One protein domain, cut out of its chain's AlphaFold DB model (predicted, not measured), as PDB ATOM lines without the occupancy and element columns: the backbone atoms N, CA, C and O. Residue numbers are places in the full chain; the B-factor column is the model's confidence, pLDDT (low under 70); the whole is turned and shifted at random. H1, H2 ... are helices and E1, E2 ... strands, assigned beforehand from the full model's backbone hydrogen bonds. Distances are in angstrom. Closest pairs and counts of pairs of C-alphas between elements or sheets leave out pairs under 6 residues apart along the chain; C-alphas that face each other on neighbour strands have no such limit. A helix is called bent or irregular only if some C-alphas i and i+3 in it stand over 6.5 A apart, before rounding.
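AT A GLANCE: This is residues 156 to 181 and 190 to 221 of the 241 residues of an uncharacterized protein of fungal sp. No.14919 (UniProt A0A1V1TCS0). What does one see first? A long helix, H1, makes one part of a rod, and a small two-strand ribbon, E1 and E2, makes the part toward the other end. A loose stretch with no named element, residues 156 to 173, begins beside H1 and winds along it before it leads into E1. What are the parts, and in which order do they come? The printed part has 58 residues with two named strands and one named helix, in the order E1, E2, H1; the sheet has the order E1 - E2 and is antiparallel, and the class is mixed, helices and strands. How is the whole shaped? It is loose, with a radius of gyration of the C-alphas of 14.2 A, and it spans 50 by 21 by 17 A.

HOW THE PARTS SIT: How do the two strands stand to each other? E1, residues 174 to 176, and E2, residues 192 to 194, are antiparallel neighbours, with 159 degrees between their N-to-C directions. Their C-alphas 174 and 194 face each other at 5.0 A, 175 and 193 at 4.6 A, and 176 and 192 at 5.4 A. Which backbone atoms meet across this pair? N 174 and O 194 are within hydrogen-bond range at 2.9 A, and N 194 and O 174 at 2.8 A. Farther along, N 176 and O 192 are within hydrogen-bond range at 3.0 A. Where does the helix stand to the strands? H1, residues 199 to 221, has one pair of C-alphas within 8 A of E2: the closest are those of Trp 194 and Val 201, 7.1 A apart, while the two centres are 21.6 A apart. E1 and H1 are apart. What does the backbone of H1 show? Of its O i to N i+4 pairs, 16 of 19 are within hydrogen-bond range.

IN THESE COORDINATES: What comes first along the printed part? Residues 156 to 173 hold no named element, and their C-alphas lie 6 to 15 A from the mean of the C-alphas. C-alpha 156 is at (49.812, -28.862, -24.750). Where are the strands? E1 runs from Trp 174, with its C-alpha at (32.799, -20.654, -8.437), to Glu 176, 6.3 A from first to last C-alpha. E2 runs from Thr 192 to Trp 194, 6.4 A from first to last C-alpha. Where does the helix begin and end? H1 has 23 residues and measures 31.7 A from its first C-alpha, that of Pro 199 at (34.789, -25.015, -22.113), to its last, that of Glu 221 at (61.714, -35.873, -9.459). It has a kink of 27 degrees near residue 206 and is not bent.

THE WHOLE: How large is the whole? The two C-alphas farthest apart are those of Phe 181 and Glu 221, at 50.5 A, while the first and last printed C-alphas, those of Lys 156 and Glu 221, are 20.6 A apart. Is the printed part unbroken? It has one cut: residues 182 to 189 are not printed, and C-alphas 181 and 190 are 13.1 A apart across it. How are the elements linked? The link from E1 to E2 is the link across the cut, with 15 residues between them in the chain, and the link from E2 to H1 is tight, with 4 residues. Where is the model's confidence low? The mean pLDDT of the printed part is 80.0, and 8 residues are under 70, namely residues 176 to 181 and residues 190 to 191.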
ATOM      1  N   LYS A 156      50.903 -27.919 -24.524       83.25
ATOM      2  CA  LYS A 156      49.812 -28.862 -24.750       83.25
ATOM      3  C   LYS A 156      49.432 -29.479 -23.418       83.25
ATOM      4  O   LYS A 156      50.292 -30.011 -22.724       83.25
ATOM      5  N   VAL A 157      48.151 -29.368 -23.098       86.00
ATOM      6  CA  VAL A 157      47.561 -29.967 -21.910       86.00
ATOM      7  C   VAL A 157      47.420 -31.468 -22.137       86.00
ATOM      8  O   VAL A 157      46.826 -31.879 -23.137       86.00
ATOM      9  N   ASP A 158      47.942 -32.265 -21.209       87.50
ATOM     10  CA  ASP A 158      47.697 -33.704 -21.139       87.50
ATOM     11  C   ASP A 158      47.153 -34.067 -19.754       87.50
ATOM     12  O   ASP A 158      47.887 -34.419 -18.830       87.50
ATOM     13  N   GLU A 159      45.825 -34.022 -19.626       87.44
ATOM     14  CA  GLU A 159      45.124 -34.314 -18.371       87.44
ATOM     15  C   GLU A 159      45.377 -35.744 -17.857       87.44
ATOM     16  O   GLU A 159      45.147 -36.040 -16.683       87.44
ATOM     17  N   THR A 160      45.859 -36.657 -18.711       88.06
ATOM     18  CA  THR A 160      46.129 -38.044 -18.308       88.06
ATOM     19  C   THR A 160      47.368 -38.172 -17.429       88.06
ATOM     20  O   THR A 160      47.456 -39.115 -16.641       88.06
ATOM     21  N   GLN A 161      48.287 -37.210 -17.530       86.50
ATOM     22  CA  GLN A 161      49.532 -37.166 -16.765       86.50
ATOM     23  C   GLN A 161      49.415 -36.330 -15.494       86.50
ATOM     24  O   GLN A 161      50.391 -36.186 -14.757       86.50
ATOM     25  N   TRP A 162      48.240 -35.760 -15.228       91.31
ATOM     26  CA  TRP A 162      48.038 -34.928 -14.058       91.31
ATOM     27  C   TRP A 162      48.025 -35.742 -12.772       91.31
ATOM     28  O   TRP A 162      47.422 -36.816 -12.694       91.31
ATOM     29  N   LEU A 163      48.628 -35.169 -11.731       85.81
ATOM     30  CA  LEU A 163      48.444 -35.620 -10.358       85.81
ATOM     31  C   LEU A 163      46.945 -35.669 -10.019       85.81
ATOM     32  O   LEU A 163      46.177 -34.787 -10.407       85.81
ATOM     33  N   ASP A 164      46.529 -36.677  -9.250       88.19
ATOM     34  CA  ASP A 164      45.109 -36.986  -9.012       88.19
ATOM     35  C   ASP A 164      44.278 -35.813  -8.470       88.19
ATOM     36  O   ASP A 164      43.068 -35.764  -8.694       88.19
ATOM     37  N   PHE A 165      44.899 -34.881  -7.743       88.50
ATOM     38  CA  PHE A 165      44.219 -33.715  -7.175       88.50
ATOM     39  C   PHE A 165      44.064 -32.546  -8.160       88.50
ATOM     40  O   PHE A 165      43.304 -31.626  -7.878       88.50
ATOM     41  N   LEU A 166      44.767 -32.562  -9.297       89.19
ATOM     42  CA  LEU A 166      44.655 -31.543 -10.348       89.19
ATOM     43  C   LEU A 166      43.574 -31.881 -11.376       89.19
ATOM     44  O   LEU A 166      43.168 -31.008 -12.138       89.19
ATOM     45  N   ARG A 167      43.090 -33.125 -11.390       86.19
ATOM     46  CA  ARG A 167      42.057 -33.595 -12.316       86.19
ATOM     47  C   ARG A 167      40.770 -32.782 -12.225       86.19
ATOM     48  O   ARG A 167      40.392 -32.316 -11.152       86.19
ATOM     49  N   LYS A 168      40.069 -32.669 -13.357       86.25
ATOM     50  CA  LYS A 168      38.835 -31.882 -13.505       86.25
ATOM     51  C   LYS A 168      37.781 -32.181 -12.437       86.25
ATOM     52  O   LYS A 168      37.173 -31.260 -11.906       86.25
ATOM     53  N   ASP A 169      37.619 -33.450 -12.066       86.88
ATOM     54  CA  ASP A 169      36.654 -33.922 -11.064       86.88
ATOM     55  C   ASP A 169      36.951 -33.461  -9.625       86.88
ATOM     56  O   ASP A 169      36.177 -33.738  -8.708       86.88
ATOM     57  N   ARG A 170      38.072 -32.767  -9.405       84.75
ATOM     58  CA  ARG A 170      38.483 -32.219  -8.106       84.75
ATOM     59  C   ARG A 170      38.192 -30.736  -7.939       84.75
ATOM     60  O   ARG A 170      38.370 -30.212  -6.840       84.75
ATOM     61  N   TRP A 171      37.745 -30.075  -8.996       84.44
ATOM     62  CA  TRP A 171      37.429 -28.656  -8.987       84.44
ATOM     63  C   TRP A 171      35.918 -28.450  -8.832       84.44
ATOM     64  O   TRP A 171      35.121 -29.311  -9.199       84.44
ATOM     65  N   PHE A 172      35.524 -27.314  -8.257       81.06
ATOM     66  CA  PHE A 172      34.126 -26.944  -8.038       81.06
ATOM     67  C   PHE A 172      33.813 -25.581  -8.649       81.06
ATOM     68  O   PHE A 172      34.677 -24.704  -8.708       81.06
ATOM     69  N   ASP A 173      32.569 -25.419  -9.090       80.62
ATOM     70  CA  ASP A 173      32.099 -24.181  -9.701       80.62
ATOM     71  C   ASP A 173      32.206 -23.014  -8.717       80.62
ATOM     72  O   ASP A 173      31.883 -23.134  -7.529       80.62
ATOM     73  N   TRP A 174      32.661 -21.870  -9.222       77.62
ATOM     74  CA  TRP A 174      32.799 -20.654  -8.437       77.62
ATOM     75  C   TRP A 174      31.628 -19.716  -8.705       77.62
ATOM     76  O   TRP A 174      31.363 -19.338  -9.843       77.62
ATOM     77  N   ILE A 175      30.939 -19.306  -7.644       74.50
ATOM     78  CA  ILE A 175      29.835 -18.350  -7.725       74.50
ATOM     79  C   ILE A 175      30.341 -17.022  -7.179       74.50
ATOM     80  O   ILE A 175      30.597 -16.887  -5.981       74.50
ATOM     81  N   GLU A 176      30.496 -16.040  -8.061       66.81
ATOM     82  CA  GLU A 176      30.870 -14.694  -7.660       66.81
ATOM     83  C   GLU A 176      29.634 -13.972  -7.114       66.81
ATOM     84  O   GLU A 176      28.729 -13.585  -7.852       66.81
ATOM     85  N   VAL A 177      29.586 -13.810  -5.791       63.00
ATOM     86  CA  VAL A 177      28.561 -13.003  -5.123       63.00
ATOM     87  C   VAL A 177      29.146 -11.615  -4.904       63.00
ATOM     88  O   VAL A 177      30.032 -11.447  -4.068       63.00
ATOM     89  N   ILE A 178      28.673 -10.620  -5.657       57.84
ATOM     90  CA  ILE A 178      29.077  -9.223  -5.464       57.84
ATOM     91  C   ILE A 178      28.518  -8.758  -4.111       57.84
ATOM     92  O   ILE A 178      27.298  -8.739  -3.940       57.84
ATOM     93  N   PRO A 179      29.368  -8.389  -3.133       53.94
ATOM     94  CA  PRO A 179      28.904  -7.936  -1.838       53.94
ATOM     95  C   PRO A 179      28.588  -6.446  -1.936       53.94
ATOM     96  O   PRO A 179      29.344  -5.611  -1.449       53.94
ATOM     97  N   ASP A 180      27.483  -6.105  -2.587       54.72
ATOM     98  CA  ASP A 180      26.894  -4.786  -2.408       54.72
ATOM     99  C   ASP A 180      25.372  -4.903  -2.336       54.72
ATOM    100  O   ASP A 180      24.762  -5.666  -3.081       54.72
ATOM    101  N   PHE A 181      24.792  -4.134  -1.416       48.53
ATOM    102  CA  PHE A 181      23.384  -4.096  -0.992       48.53
ATOM    103  C   PHE A 181      22.969  -5.054   0.137       48.53
ATOM    104  O   PHE A 181      22.416  -6.139  -0.028       48.53
ATOM    105  N   ASP A 190      21.321 -12.844 -11.141       58.69
ATOM    106  CA  ASP A 190      22.429 -11.931 -11.480       58.69
ATOM    107  C   ASP A 190      23.810 -12.412 -10.979       58.69
ATOM    108  O   ASP A 190      24.802 -11.690 -11.083       58.69
ATOM    109  N   ALA A 191      23.901 -13.617 -10.406       62.59
ATOM    110  CA  ALA A 191      25.173 -14.169  -9.939       62.59
ATOM    111  C   ALA A 191      25.987 -14.727 -11.118       62.59
ATOM    112  O   ALA A 191      25.534 -15.633 -11.820       62.59
ATOM    113  N   THR A 192      27.211 -14.230 -11.310       70.44
ATOM    114  CA  THR A 192      28.133 -14.797 -12.301       70.44
ATOM    115  C   THR A 192      28.641 -16.143 -11.789       70.44
ATOM    116  O   THR A 192      29.388 -16.215 -10.808       70.44
ATOM    117  N   VAL A 193      28.223 -17.223 -12.452       76.12
ATOM    118  CA  VAL A 193      28.682 -18.584 -12.162       76.12
ATOM    119  C   VAL A 193      29.793 -18.949 -13.136       76.12
ATOM    120  O   VAL A 193      29.573 -19.047 -14.340       76.12
ATOM    121  N   TRP A 194      30.984 -19.176 -12.600       78.62
ATOM    122  CA  TRP A 194      32.131 -19.705 -13.318       78.62
ATOM    123  C   TRP A 194      32.137 -21.220 -13.148       78.62
ATOM    124  O   TRP A 194      32.545 -21.735 -12.104       78.62
ATOM    125  N   SER A 195      31.646 -21.927 -14.163       81.19
ATOM    126  CA  SER A 195      31.597 -23.387 -14.138       81.19
ATOM    127  C   SER A 195      32.832 -24.002 -14.781       81.19
ATOM    128  O   SER A 195      33.323 -23.526 -15.800       81.19
ATOM    129  N   ILE A 196      33.318 -25.100 -14.215       82.38
ATOM    130  CA  ILE A 196      34.408 -25.905 -14.794       82.38
ATOM    131  C   ILE A 196      33.930 -26.717 -16.002       82.38
ATOM    132  O   ILE A 196      34.729 -27.165 -16.831       82.38
ATOM    133  N   ASP A 197      32.620 -26.898 -16.132       85.25
ATOM    134  CA  ASP A 197      32.012 -27.487 -17.318       85.25
ATOM    135  C   ASP A 197      31.890 -26.496 -18.479       85.25
ATOM    136  O   ASP A 197      31.682 -26.926 -19.615       85.25
ATOM    137  N   ASP A 198      32.111 -25.202 -18.229       86.19
ATOM    138  CA  ASP A 198      32.271 -24.219 -19.291       86.19
ATOM    139  C   ASP A 198      33.608 -24.454 -20.029       86.19
ATOM    140  O   ASP A 198      34.685 -24.366 -19.421       86.19
ATOM    141  N   PRO A 199      33.579 -24.760 -21.342       86.81
ATOM    142  CA  PRO A 199      34.789 -25.015 -22.113       86.81
ATOM    143  C   PRO A 199      35.716 -23.800 -22.205       86.81
ATOM    144  O   PRO A 199      36.922 -23.996 -22.347       86.81
ATOM    145  N   GLU A 200      35.207 -22.567 -22.129       84.31
ATOM    146  CA  GLU A 200      36.049 -21.366 -22.178       84.31
ATOM    147  C   GLU A 200      36.832 -21.187 -20.875       84.31
ATOM    148  O   GLU A 200      38.035 -20.917 -20.897       84.31
ATOM    149  N   VAL A 201      36.171 -21.421 -19.740       84.38
ATOM    150  CA  VAL A 201      36.805 -21.390 -18.415       84.38
ATOM    151  C   VAL A 201      37.835 -22.511 -18.299       84.38
ATOM    152  O   VAL A 201      38.973 -22.277 -17.877       84.38
ATOM    153  N   TRP A 202      37.474 -23.724 -18.729       88.06
ATOM    154  CA  TRP A 202      38.377 -24.871 -18.677       88.06
ATOM    155  C   TRP A 202      39.574 -24.734 -19.626       88.06
ATOM    156  O   TRP A 202      40.681 -25.119 -19.249       88.06
ATOM    157  N   ASP A 203      39.420 -24.144 -20.820       84.69
ATOM    158  CA  ASP A 203      40.536 -23.928 -21.764       84.69
ATOM    159  C   ASP A 203      41.659 -23.078 -21.151       84.69
ATOM    160  O   ASP A 203      42.838 -23.335 -21.400       84.69
ATOM    161  N   VAL A 204      41.307 -22.099 -20.315       85.06
ATOM    162  CA  VAL A 204      42.281 -21.247 -19.617       85.06
ATOM    163  C   VAL A 204      42.819 -21.929 -18.359       85.06
ATOM    164  O   VAL A 204      44.035 -21.956 -18.136       85.06
ATOM    165  N   LEU A 205      41.932 -22.491 -17.532       85.62
ATOM    166  CA  LEU A 205      42.316 -23.106 -16.262       85.62
ATOM    167  C   LEU A 205      43.226 -24.319 -16.481       85.62
ATOM    168  O   LEU A 205      44.261 -24.432 -15.828       85.62
ATOM    169  N   SER A 206      42.902 -25.177 -17.449       88.94
ATOM    170  CA  SER A 206      43.660 -26.397 -17.746       88.94
ATOM    171  C   SER A 206      45.132 -26.136 -18.086       88.94
ATOM    172  O   SER A 206      45.999 -26.897 -17.667       88.94
ATOM    173  N   VAL A 207      45.454 -25.022 -18.750       86.19
ATOM    174  CA  VAL A 207      46.849 -24.626 -19.024       86.19
ATOM    175  C   VAL A 207      47.589 -24.260 -17.736       86.19
ATOM    176  O   VAL A 207      48.750 -24.629 -17.557       86.19
ATOM    177  N   SER A 208      46.923 -23.555 -16.819       87.31
ATOM    178  CA  SER A 208      47.498 -23.230 -15.508       87.31
ATOM    179  C   SER A 208      47.743 -24.493 -14.681       87.31
ATOM    180  O   SER A 208      48.786 -24.620 -14.042       87.31
ATOM    181  N   LEU A 209      46.813 -25.450 -14.726       89.06
ATOM    182  CA  LEU A 209      46.944 -26.733 -14.031       89.06
ATOM    183  C   LEU A 209      48.050 -27.603 -14.621       89.06
ATOM    184  O   LEU A 209      48.813 -28.195 -13.866       89.06
ATOM    185  N   GLU A 210      48.194 -27.619 -15.943       88.69
ATOM    186  CA  GLU A 210      49.292 -28.295 -16.637       88.69
ATOM    187  C   GLU A 210      50.658 -27.750 -16.193       88.69
ATOM    188  O   GLU A 210      51.574 -28.520 -15.907       88.69
ATOM    189  N   LEU A 211      50.792 -26.426 -16.064       83.81
ATOM    190  CA  LEU A 211      52.008 -25.802 -15.536       83.81
ATOM    191  C   LEU A 211      52.288 -26.232 -14.094       83.81
ATOM    192  O   LEU A 211      53.399 -26.658 -13.786       83.81
ATOM    193  N   VAL A 212      51.283 -26.153 -13.217       85.81
ATOM    194  CA  VAL A 212      51.410 -26.587 -11.818       85.81
ATOM    195  C   VAL A 212      51.791 -28.065 -11.739       85.81
ATOM    196  O   VAL A 212      52.663 -28.419 -10.950       85.81
ATOM    197  N   ASN A 213      51.194 -28.915 -12.577       87.62
ATOM    198  CA  ASN A 213      51.515 -30.334 -12.647       87.62
ATOM    199  C   ASN A 213      52.997 -30.555 -12.959       87.62
ATOM    200  O   ASN A 213      53.671 -31.255 -12.210       87.62
ATOM    201  N   ARG A 214      53.516 -29.907 -14.008       83.50
ATOM    202  CA  ARG A 214      54.929 -30.013 -14.401       83.50
ATOM    203  C   ARG A 214      55.868 -29.501 -13.321       83.50
ATOM    204  O   ARG A 214      56.853 -30.163 -13.023       83.50
ATOM    205  N   PHE A 215      55.547 -28.368 -12.692       80.38
ATOM    206  CA  PHE A 215      56.346 -27.851 -11.580       80.38
ATOM    207  C   PHE A 215      56.399 -28.835 -10.413       80.38
ATOM    208  O   PHE A 215      57.469 -29.091  -9.875       80.38
ATOM    209  N   LEU A 216      55.258 -29.398 -10.016       78.50
ATOM    210  CA  LEU A 216      55.211 -30.340  -8.902       78.50
ATOM    211  C   LEU A 216      55.885 -31.670  -9.242       78.50
ATOM    212  O   LEU A 216      56.565 -32.221  -8.384       78.50
ATOM    213  N   GLN A 217      55.736 -32.164 -10.471       77.94
ATOM    214  CA  GLN A 217      56.449 -33.352 -10.942       77.94
ATOM    215  C   GLN A 217      57.960 -33.126 -10.941       77.94
ATOM    216  O   GLN A 217      58.663 -33.919 -10.327       77.94
ATOM    217  N   ALA A 218      58.440 -32.008 -11.491       73.00
ATOM    218  CA  ALA A 218      59.855 -31.648 -11.450       73.00
ATOM    219  C   ALA A 218      60.382 -31.562 -10.008       73.00
ATOM    220  O   ALA A 218      61.424 -32.120  -9.704       73.00
ATOM    221  N   LEU A 219      59.629 -30.955  -9.081       70.69
ATOM    222  CA  LEU A 219      60.016 -30.891  -7.663       70.69
ATOM    223  C   LEU A 219      60.052 -32.265  -6.971       70.69
ATOM    224  O   LEU A 219      60.839 -32.467  -6.045       70.69
ATOM    225  N   ILE A 220      59.176 -33.192  -7.369       76.69
ATOM    226  CA  ILE A 220      59.171 -34.572  -6.865       76.69
ATOM    227  C   ILE A 220      60.369 -35.343  -7.432       76.69
ATOM    228  O   ILE A 220      61.052 -36.039  -6.681       76.69
ATOM    229  N   GLU A 221      60.621 -35.213  -8.734       70.94
ATOM    230  CA  GLU A 221      61.714 -35.873  -9.459       70.94
ATOM    231  C   GLU A 221      63.091 -35.370  -9.039       70.94
ATOM    232  O   GLU A 221      64.012 -36.172  -8.893       70.94
TER     233      GLU A 221